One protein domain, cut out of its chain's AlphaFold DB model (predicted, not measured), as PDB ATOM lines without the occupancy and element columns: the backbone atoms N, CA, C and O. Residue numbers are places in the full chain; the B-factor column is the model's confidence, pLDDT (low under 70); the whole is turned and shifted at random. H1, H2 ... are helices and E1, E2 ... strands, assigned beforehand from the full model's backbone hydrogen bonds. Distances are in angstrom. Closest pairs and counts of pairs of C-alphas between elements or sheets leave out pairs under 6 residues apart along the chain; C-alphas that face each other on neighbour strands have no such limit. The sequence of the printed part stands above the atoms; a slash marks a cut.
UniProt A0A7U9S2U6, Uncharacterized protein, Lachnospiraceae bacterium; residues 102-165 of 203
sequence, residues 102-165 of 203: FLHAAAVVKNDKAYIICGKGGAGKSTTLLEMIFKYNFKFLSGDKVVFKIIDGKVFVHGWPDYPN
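AT A GLANCE: This is residues 102 to 165 of the 203 residues of an uncharacterized protein of Lachnospiraceae bacterium (UniProt A0A7U9S2U6). Two small three-stranded sheets stand partly face to face as a loose sandwich with crossed strands, and one helix, H1, covers the opposite side of the sheet E3 E2 E4. The hairpin of E5 and E6 reaches away from H1 and makes much of the length. The 64 printed residues hold E1, E2, E3, H1, E4, E5, E6 in chain order, a mixed class; the sheets, E1 E5 E6 and E3 E2 E4, are antiparallel. The whole is compact, with radius of gyration of the C-alphas 11.5 A and spans of 34 by 24 by 19 A.

IN THESE COORDINATES: Find C-alpha 145 at (-14.308, -18.721, -4.964); E5 runs from there to 151, 19.5 A. Beside it find E6, residues 154 to 159, 16.8 A, and E1, residues 102 to 104. In the other sheet look for E2, residues 106 to 110, 14.0 A, E3, 113 to 117, 13.1 A, and E4, 139 to 142. H1, residues 125 to 136, spans 15.4 A and ends at C-alpha 136, (1.239, -3.429, -3.380).

HOW THE PARTS SIT: Inner strand E5 pairs with E1 through N 103 and O 146, 2.9 A, and with E6 through N 149 and O 156, 2.9 A. In the second sheet, N 115 and O 108 of hairpin E2 and E3 are 2.8 A apart, and N 107 of E2 and O 142 of E4 2.8 A. The sheets' strands stand at 62 degrees; the closest C-alphas of E4 and E6, Ser 142 and Gly 159, are 4.6 A apart. E4 runs on into E5 at 95 degrees. H1 is on the sheet E3 E2 E4, two layers, at a height over the sheet of 9.1 A, along E2 at 10 degrees on the local plane. E3, H1 and E4 form a split strand-helix-strand unit, two same-way strands with E2 between them, its crossover right-handed. In H1 every O i to N i+4 pair is within hydrogen-bond range.

THE WHOLE: The C-alphas farthest apart, Gly 122 and Asp 152, are 35.4 A apart. The printed part has no cut and no long link. Look for low confidence at residues 161 to 165, under pLDDT 70.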
ATOM      1  N   PHE A 102     -20.999 -18.671  -0.705       92.38
ATOM      2  CA  PHE A 102     -19.959 -18.756  -1.728       92.38
ATOM      3  C   PHE A 102     -20.147 -17.660  -2.777       92.38
ATOM      4  O   PHE A 102     -21.217 -17.526  -3.366       92.38
ATOM      5  N   LEU A 103     -19.092 -16.890  -3.049       89.62
ATOM      6  CA  LEU A 103     -19.085 -15.846  -4.071       89.62
ATOM      7  C   LEU A 103     -18.033 -16.146  -5.136       89.62
ATOM      8  O   LEU A 103     -16.878 -16.440  -4.817       89.62
ATOM      9  N   HIS A 104     -18.409 -15.990  -6.405       88.19
ATOM     10  CA  HIS A 104     -17.458 -16.033  -7.509       88.19
ATOM     11  C   HIS A 104     -16.679 -14.712  -7.606       88.19
ATOM     12  O   HIS A 104     -17.090 -13.765  -8.286       88.19
ATOM     13  N   ALA A 105     -15.563 -14.636  -6.888       89.25
ATOM     14  CA  ALA A 105     -14.717 -13.455  -6.799       89.25
ATOM     15  C   ALA A 105     -13.260 -13.830  -6.517       89.25
ATOM     16  O   ALA A 105     -12.953 -14.932  -6.069       89.25
ATOM     17  N   ALA A 106     -12.371 -12.871  -6.755       89.81
ATOM     18  CA  ALA A 106     -10.993 -12.935  -6.290       89.81
ATOM     19  C   ALA A 106     -10.871 -12.171  -4.964       89.81
ATOM     20  O   ALA A 106     -11.618 -11.222  -4.728       89.81
ATOM     21  N   ALA A 107      -9.933 -12.553  -4.104       91.81
ATOM     22  CA  ALA A 107      -9.692 -11.862  -2.849       91.81
ATOM     23  C   ALA A 107      -8.215 -11.850  -2.454       91.81
ATOM     24  O   ALA A 107      -7.461 -12.795  -2.704       91.81
ATOM     25  N   VAL A 108      -7.831 -10.772  -1.779       92.88
ATOM     26  CA  VAL A 108      -6.512 -10.572  -1.174       92.88
ATOM     27  C   VAL A 108      -6.664 -10.050   0.251       92.88
ATOM     28  O   VAL A 108      -7.713  -9.516   0.612       92.88
ATOM     29  N   VAL A 109      -5.622 -10.183   1.070       94.69
ATOM     30  CA  VAL A 109      -5.613  -9.706   2.459       94.69
ATOM     31  C   VAL A 109      -4.434  -8.772   2.716       94.69
ATOM     32  O   VAL A 109      -3.317  -9.007   2.247       94.69
ATOM     33  N   LYS A 110      -4.684  -7.697   3.467       95.38
ATOM     34  CA  LYS A 110      -3.658  -6.779   3.975       95.38
ATOM     35  C   LYS A 110      -4.128  -6.166   5.286       95.38
ATOM     36  O   LYS A 110      -5.268  -5.719   5.368       95.38
ATOM     37  N   ASN A 111      -3.247  -6.136   6.285       94.12
ATOM     38  CA  ASN A 111      -3.533  -5.595   7.621       94.12
ATOM     39  C   ASN A 111      -4.846  -6.159   8.205       94.12
ATOM     40  O   ASN A 111      -5.728  -5.396   8.590       94.12
ATOM     41  N   ASP A 112      -5.001  -7.489   8.146       89.12
ATOM     42  CA  ASP A 112      -6.175  -8.248   8.615       89.12
ATOM     43  C   ASP A 112      -7.523  -7.855   7.989       89.12
ATOM     44  O   ASP A 112      -8.590  -8.227   8.474       89.12
ATOM     45  N   LYS A 113      -7.488  -7.136   6.861       92.06
ATOM     46  CA  LYS A 113      -8.666  -6.794   6.067       92.06
ATOM     47  C   LYS A 113      -8.656  -7.569   4.760       92.06
ATOM     48  O   LYS A 113      -7.670  -7.544   4.018       92.06
ATOM     49  N   ALA A 114      -9.765  -8.244   4.484       93.19
ATOM     50  CA  ALA A 114     -10.010  -8.887   3.204       93.19
ATOM     51  C   ALA A 114     -10.543  -7.862   2.193       93.19
ATOM     52  O   ALA A 114     -11.451  -7.087   2.491       93.19
ATOM     53  N   TYR A 115      -9.987  -7.889   0.989       94.44
ATOM     54  CA  TYR A 115     -10.411  -7.083  -0.148       94.44
ATOM     55  C   TYR A 115     -10.924  -8.028  -1.220       94.44
ATOM     56  O   TYR A 115     -10.192  -8.912  -1.668       94.44
ATOM     57  N   ILE A 116     -12.181  -7.847  -1.617       93.69
ATOM     58  CA  ILE A 116     -12.867  -8.722  -2.567       93.69
ATOM     59  C   ILE A 116     -13.034  -7.984  -3.887       93.69
ATOM     60  O   ILE A 116     -13.495  -6.846  -3.939       93.69
ATOM     61  N   ILE A 117     -12.643  -8.657  -4.959       93.56
ATOM     62  CA  ILE A 117     -12.619  -8.140  -6.316       93.56
ATOM     63  C   ILE A 117     -13.728  -8.853  -7.088       93.56
ATOM     64  O   ILE A 117     -13.585 -10.005  -7.513       93.56
ATOM     65  N   CYS A 118     -14.845  -8.154  -7.261       91.62
ATOM     66  CA  CYS A 118     -16.015  -8.634  -7.987       91.62
ATOM     67  C   CYS A 118     -16.011  -8.138  -9.437       91.62
ATOM     68  O   CYS A 118     -15.483  -7.076  -9.755       91.62
ATOM     69  N   GLY A 119     -16.637  -8.902 -10.329       87.38
ATOM     70  CA  GLY A 119     -16.793  -8.521 -11.729       87.38
ATOM     71  C   GLY A 119     -17.126  -9.712 -12.618       87.38
ATOM     72  O   GLY A 119     -16.870 -10.866 -12.260       87.38
ATOM     73  N   LYS A 120     -17.673  -9.434 -13.806       84.81
ATOM     74  CA  LYS A 120     -17.997 -10.459 -14.811       84.81
ATOM     75  C   LYS A 120     -16.743 -11.233 -15.259       84.81
ATOM     76  O   LYS A 120     -15.600 -10.844 -14.989       84.81
ATOM     77  N   GLY A 121     -16.943 -12.362 -15.940       80.88
ATOM     78  CA  GLY A 121     -15.851 -13.072 -16.614       80.88
ATOM     79  C   GLY A 121     -15.109 -12.132 -17.571       80.88
ATOM     80  O   GLY A 121     -15.742 -11.365 -18.289       80.88
ATOM     81  N   GLY A 122     -13.775 -12.136 -17.537       78.06
ATOM     82  CA  GLY A 122     -12.951 -11.245 -18.365       78.06
ATOM     83  C   GLY A 122     -12.778  -9.809 -17.846       78.06
ATOM     84  O   GLY A 122     -11.958  -9.085 -18.395       78.06
ATOM     85  N   ALA A 123     -13.437  -9.404 -16.752       85.81
ATOM     86  CA  ALA A 123     -13.339  -8.042 -16.199       85.81
ATOM     87  C   ALA A 123     -11.989  -7.704 -15.522       85.81
ATOM     88  O   ALA A 123     -11.854  -6.656 -14.903       85.81
ATOM     89  N   GLY A 124     -10.993  -8.594 -15.594       85.75
ATOM     90  CA  GLY A 124      -9.650  -8.341 -15.063       85.75
ATOM     91  C   GLY A 124      -9.408  -8.725 -13.599       85.75
ATOM     92  O   GLY A 124      -8.321  -8.446 -13.112       85.75
ATOM     93  N   LYS A 125     -10.338  -9.420 -12.918       90.50
ATOM     94  CA  LYS A 125     -10.203  -9.833 -11.499       90.50
ATOM     95  C   LYS A 125      -8.836 -10.442 -11.158       90.50
ATOM     96  O   LYS A 125      -8.172  -9.987 -10.232       90.50
ATOM     97  N   SER A 126      -8.406 -11.439 -11.933       84.69
ATOM     98  CA  SER A 126      -7.130 -12.137 -11.727       84.69
ATOM     99  C   SER A 126      -5.929 -11.217 -11.950       84.69
ATOM    100  O   SER A 126      -4.959 -11.292 -11.205       84.69
ATOM    101  N   THR A 127      -6.003 -10.311 -12.930       86.94
ATOM    102  CA  THR A 127      -4.966  -9.294 -13.156       86.94
ATOM    103  C   THR A 127      -4.881  -8.348 -11.961       86.94
ATOM    104  O   THR A 127      -3.799  -8.152 -11.424       86.94
ATOM    105  N   THR A 128      -6.011  -7.811 -11.492       90.62
ATOM    106  CA  THR A 128      -6.057  -6.915 -10.327       90.62
ATOM    107  C   THR A 128      -5.521  -7.598  -9.071       90.62
ATOM    108  O   THR A 128      -4.708  -7.010  -8.366       90.62
ATOM    109  N   LEU A 129      -5.913  -8.851  -8.819       91.38
ATOM    110  CA  LEU A 129      -5.391  -9.646  -7.707       91.38
ATOM    111  C   LEU A 129      -3.859  -9.743  -7.752       91.38
ATOM    112  O   LEU A 129      -3.204  -9.519  -6.737       91.38
ATOM    113  N   LEU A 130      -3.277 -10.038  -8.918       88.88
ATOM    114  CA  LEU A 130      -1.826 -10.182  -9.049       88.88
ATOM    115  C   LEU A 130      -1.097  -8.843  -8.942       88.88
ATOM    116  O   LEU A 130      -0.043  -8.786  -8.317       88.88
ATOM    117  N   GLU A 131      -1.663  -7.759  -9.474       91.44
ATOM    118  CA  GLU A 131      -1.129  -6.409  -9.267       91.44
ATOM    119  C   GLU A 131      -1.088  -6.053  -7.775       91.44
ATOM    120  O   GLU A 131      -0.063  -5.581  -7.284       91.44
ATOM    121  N   MET A 132      -2.165  -6.331  -7.032       93.06
ATOM    122  CA  MET A 132      -2.226  -6.101  -5.583       93.06
ATOM    123  C   MET A 132      -1.144  -6.885  -4.834       93.06
ATOM    124  O   MET A 132      -0.487  -6.334  -3.950       93.06
ATOM    125  N   ILE A 133      -0.916  -8.144  -5.208       90.62
ATOM    126  CA  ILE A 133       0.112  -8.984  -4.585       90.62
ATOM    127  C   ILE A 133       1.513  -8.469  -4.932       90.62
ATOM    128  O   ILE A 133       2.280  -8.118  -4.037       90.62
ATOM    129  N   PHE A 134       1.842  -8.377  -6.222       87.88
ATOM    130  CA  PHE A 134       3.212  -8.128  -6.668       87.88
ATOM    131  C   PHE A 134       3.664  -6.674  -6.530       87.88
ATOM    132  O   PHE A 134       4.848  -6.442  -6.307       87.88
ATOM    133  N   LYS A 135       2.761  -5.693  -6.663       91.12
ATOM    134  CA  LYS A 135       3.127  -4.266  -6.605       91.12
ATOM    135  C   LYS A 135       2.783  -3.598  -5.283       91.12
ATOM    136  O   LYS A 135       3.445  -2.639  -4.904       91.12
ATOM    137  N   TYR A 136       1.762  -4.089  -4.581       92.69
ATOM    138  CA  TYR A 136       1.239  -3.429  -3.380       92.69
ATOM    139  C   TYR A 136       1.374  -4.269  -2.101       92.69
ATOM    140  O   TYR A 136       0.854  -3.868  -1.049       92.69
ATOM    141  N   ASN A 137       2.100  -5.392  -2.172       91.31
ATOM    142  CA  ASN A 137       2.440  -6.273  -1.052       91.31
ATOM    143  C   ASN A 137       1.208  -6.783  -0.281       91.31
ATOM    144  O   ASN A 137       1.177  -6.804   0.951       91.31
ATOM    145  N   PHE A 138       0.147  -7.129  -1.010       94.25
ATOM    146  CA  PHE A 138      -0.984  -7.871  -0.457       94.25
ATOM    147  C   PHE A 138      -0.672  -9.372  -0.445       94.25
ATOM    148  O   PHE A 138       0.112  -9.863  -1.255       94.25
ATOM    149  N   LYS A 139      -1.329 -10.124   0.439       89.38
ATOM    150  CA  LYS A 139      -1.263 -11.589   0.439       89.38
ATOM    151  C   LYS A 139      -2.449 -12.174  -0.325       89.38
ATOM    152  O   LYS A 139      -3.555 -11.632  -0.284       89.38
ATOM    153  N   PHE A 140      -2.220 -13.291  -1.009       88.25
ATOM    154  CA  PHE A 140      -3.272 -14.052  -1.679       88.25
ATOM    155  C   PHE A 140      -4.286 -14.603  -0.664       88.25
ATOM    156  O   PHE A 140      -3.882 -15.102   0.385       88.25
ATOM    157  N   LEU A 141      -5.583 -14.534  -0.987       87.88
ATOM    158  CA  LEU A 141      -6.647 -15.182  -0.211       87.88
ATOM    159  C   LEU A 141      -7.456 -16.166  -1.066       87.88
ATOM    160  O   LEU A 141      -7.645 -17.308  -0.661       87.88
ATOM    161  N   SER A 142      -7.933 -15.743  -2.242       87.94
ATOM    162  CA  SER A 142      -8.612 -16.635  -3.192       87.94
ATOM    163  C   SER A 142      -8.586 -16.096  -4.618       87.94
ATOM    164  O   SER A 142      -8.623 -14.887  -4.829       87.94
ATOM    165  N   GLY A 143      -8.556 -16.988  -5.610       82.56
ATOM    166  CA  GLY A 143      -8.553 -16.618  -7.026       82.56
ATOM    167  C   GLY A 143      -9.931 -16.577  -7.691       82.56
ATOM    168  O   GLY A 143     -10.091 -15.836  -8.659       82.56
ATOM    169  N   ASP A 144     -10.896 -17.366  -7.208       82.12
ATOM    170  CA  ASP A 144     -12.133 -17.639  -7.963       82.12
ATOM    171  C   ASP A 144     -13.385 -17.866  -7.103       82.12
ATOM    172  O   ASP A 144     -14.493 -17.510  -7.508       82.12
ATOM    173  N   LYS A 145     -13.222 -18.452  -5.912       87.44
ATOM    174  CA  LYS A 145     -14.308 -18.721  -4.964       87.44
ATOM    175  C   LYS A 145     -13.931 -18.237  -3.576       87.44
ATOM    176  O   LYS A 145     -12.957 -18.704  -2.981       87.44
ATOM    177  N   VAL A 146     -14.708 -17.299  -3.061       91.25
ATOM    178  CA  VAL A 146     -14.544 -16.739  -1.721       91.25
ATOM    179  C   VAL A 146     -15.690 -17.238  -0.856       91.25
ATOM    180  O   VAL A 146     -16.842 -17.196  -1.287       91.25
ATOM    181  N   VAL A 147     -15.368 -17.696   0.349       93.88
ATOM    182  CA  VAL A 147     -16.350 -18.155   1.329       93.88
ATOM    183  C   VAL A 147     -16.517 -17.089   2.400       93.88
ATOM    184  O   VAL A 147     -15.532 -16.577   2.937       93.88
ATOM    185  N   PHE A 148     -17.769 -16.766   2.704       94.00
ATOM    186  CA  PHE A 148     -18.166 -15.787   3.706       94.00
ATOM    187  C   PHE A 148     -18.916 -16.468   4.827       94.00
ATOM    188  O   PHE A 148     -19.724 -17.357   4.576       94.00
ATOM    189  N   LYS A 149     -18.727 -15.984   6.049       93.56
ATOM    190  CA  LYS A 149     -19.561 -16.364   7.183       93.56
ATOM    191  C   LYS A 149     -19.754 -15.177   8.111       93.56
ATOM    192  O   LYS A 149     -18.800 -14.460   8.395       93.56
ATOM    193  N   ILE A 150     -20.975 -14.978   8.593       91.88
ATOM    194  CA  ILE A 150     -21.249 -13.984   9.632       91.88
ATOM    195  C   ILE A 150     -21.141 -14.685  10.985       91.88
ATOM    196  O   ILE A 150     -21.845 -15.661  11.234       91.88
ATOM    197  N   ILE A 151     -20.243 -14.207  11.843       91.44
ATOM    198  CA  ILE A 151     -20.064 -14.698  13.214       91.44
ATOM    199  C   ILE A 151     -20.047 -13.468  14.121       91.44
ATOM    200  O   ILE A 151     -19.250 -12.558  13.900       91.44
ATOM    201  N   ASP A 152     -20.965 -13.409  15.086       92.56
ATOM    202  CA  ASP A 152     -21.102 -12.299  16.043       92.56
ATOM    203  C   ASP A 152     -21.155 -10.911  15.375       92.56
ATOM    204  O   ASP A 152     -20.477  -9.962  15.774       92.56
ATOM    205  N   GLY A 153     -21.920 -10.803  14.281       91.12
ATOM    206  CA  GLY A 153     -22.079  -9.563  13.509       91.12
ATOM    207  C   GLY A 153     -20.865  -9.165  12.660       91.12
ATOM    208  O   GLY A 153     -20.905  -8.138  11.984       91.12
ATOM    209  N   LYS A 154     -19.794  -9.967  12.650       90.94
ATOM    210  CA  LYS A 154     -18.596  -9.743  11.832       90.94
ATOM    211  C   LYS A 154     -18.581 -10.668  10.624       90.94
ATOM    212  O   LYS A 154     -18.924 -11.844  10.721       90.94
ATOM    213  N   VAL A 155     -18.139 -10.138   9.486       91.12
ATOM    214  CA  VAL A 155     -17.957 -10.911   8.255       91.12
ATOM    215  C   VAL A 155     -16.564 -11.532   8.255       91.12
ATOM    216  O   VAL A 155     -15.559 -10.827   8.172       91.12
ATOM    217  N   PHE A 156     -16.515 -12.855   8.323       91.94
ATOM    218  CA  PHE A 156     -15.311 -13.652   8.136       91.94
ATOM    219  C   PHE A 156     -15.219 -14.110   6.688       91.94
ATOM    220  O   PHE A 156     -16.224 -14.485   6.080       91.94
ATOM    221  N   VAL A 157     -14.004 -14.077   6.145       92.25
ATOM    222  CA  VAL A 157     -13.728 -14.391   4.745       92.25
ATOM    223  C   VAL A 157     -12.553 -15.352   4.673       92.25
ATOM    224  O   VAL A 157     -11.506 -15.092   5.266       92.25
ATOM    225  N   HIS A 158     -12.698 -16.437   3.919       89.75
ATOM    226  CA  HIS A 158     -11.589 -17.330   3.598       89.75
ATOM    227  C   HIS A 158     -11.660 -17.817   2.148       89.75
ATOM    228  O   HIS A 158     -12.686 -17.703   1.471       89.75
ATOM    229  N   GLY A 159     -10.540 -18.338   1.648       86.75
ATOM    230  CA  GLY A 159     -10.501 -18.969   0.335       86.75
ATOM    231  C   GLY A 159     -11.173 -20.338   0.338       86.75
ATOM    232  O   GLY A 159     -11.169 -21.046   1.348       86.75
ATOM    233  N   TRP A 160     -11.737 -20.712  -0.808       85.69
ATOM    234  CA  TRP A 160     -12.053 -22.103  -1.106       85.69
ATOM    235  C   TRP A 160     -10.803 -22.775  -1.693       85.69
ATOM    236  O   TRP A 160     -10.176 -22.169  -2.569       85.69
ATOM    237  N   PRO A 161     -10.418 -23.984  -1.245       69.00
ATOM    238  CA  PRO A 161      -9.306 -24.731  -1.827       69.00
ATOM    239  C   PRO A 161      -9.694 -25.244  -3.224       69.00
ATOM    240  O   PRO A 161     -10.049 -26.405  -3.419       69.00
ATOM    241  N   ASP A 162      -9.662 -24.341  -4.201       68.94
ATOM    242  CA  ASP A 162      -9.842 -24.623  -5.623       68.94
ATOM    243  C   ASP A 162      -8.555 -24.333  -6.389       68.94
ATOM    244  O   ASP A 162      -7.688 -23.581  -5.934       68.94
ATOM    245  N   TYR A 163      -8.458 -24.883  -7.594       64.88
ATOM    246  CA  TYR A 163      -7.349 -24.579  -8.487       64.88
ATOM    247  C   TYR A 163      -7.520 -23.155  -9.042       64.88
ATOM    248  O   TYR A 163      -8.509 -22.883  -9.731       64.88
ATOM    249  N   PRO A 164      -6.590 -22.218  -8.776       62.66
ATOM    250  CA  PRO A 164      -6.702 -20.870  -9.309       62.66
ATOM    251  C   PRO A 164      -6.571 -20.901 -10.835       62.66
ATOM    252  O   PRO A 164      -5.529 -21.242 -11.393       62.66
ATOM    253  N   ASN A 165      -7.639 -20.504 -11.524       67.56
ATOM    254  CA  ASN A 165      -7.659 -20.426 -12.980       67.56
ATOM    255  C   ASN A 165      -6.916 -19.167 -13.457       67.56
ATOM    256  O   ASN A 165      -7.497 -18.084 -13.551       67.56
TER     257      ASN A 165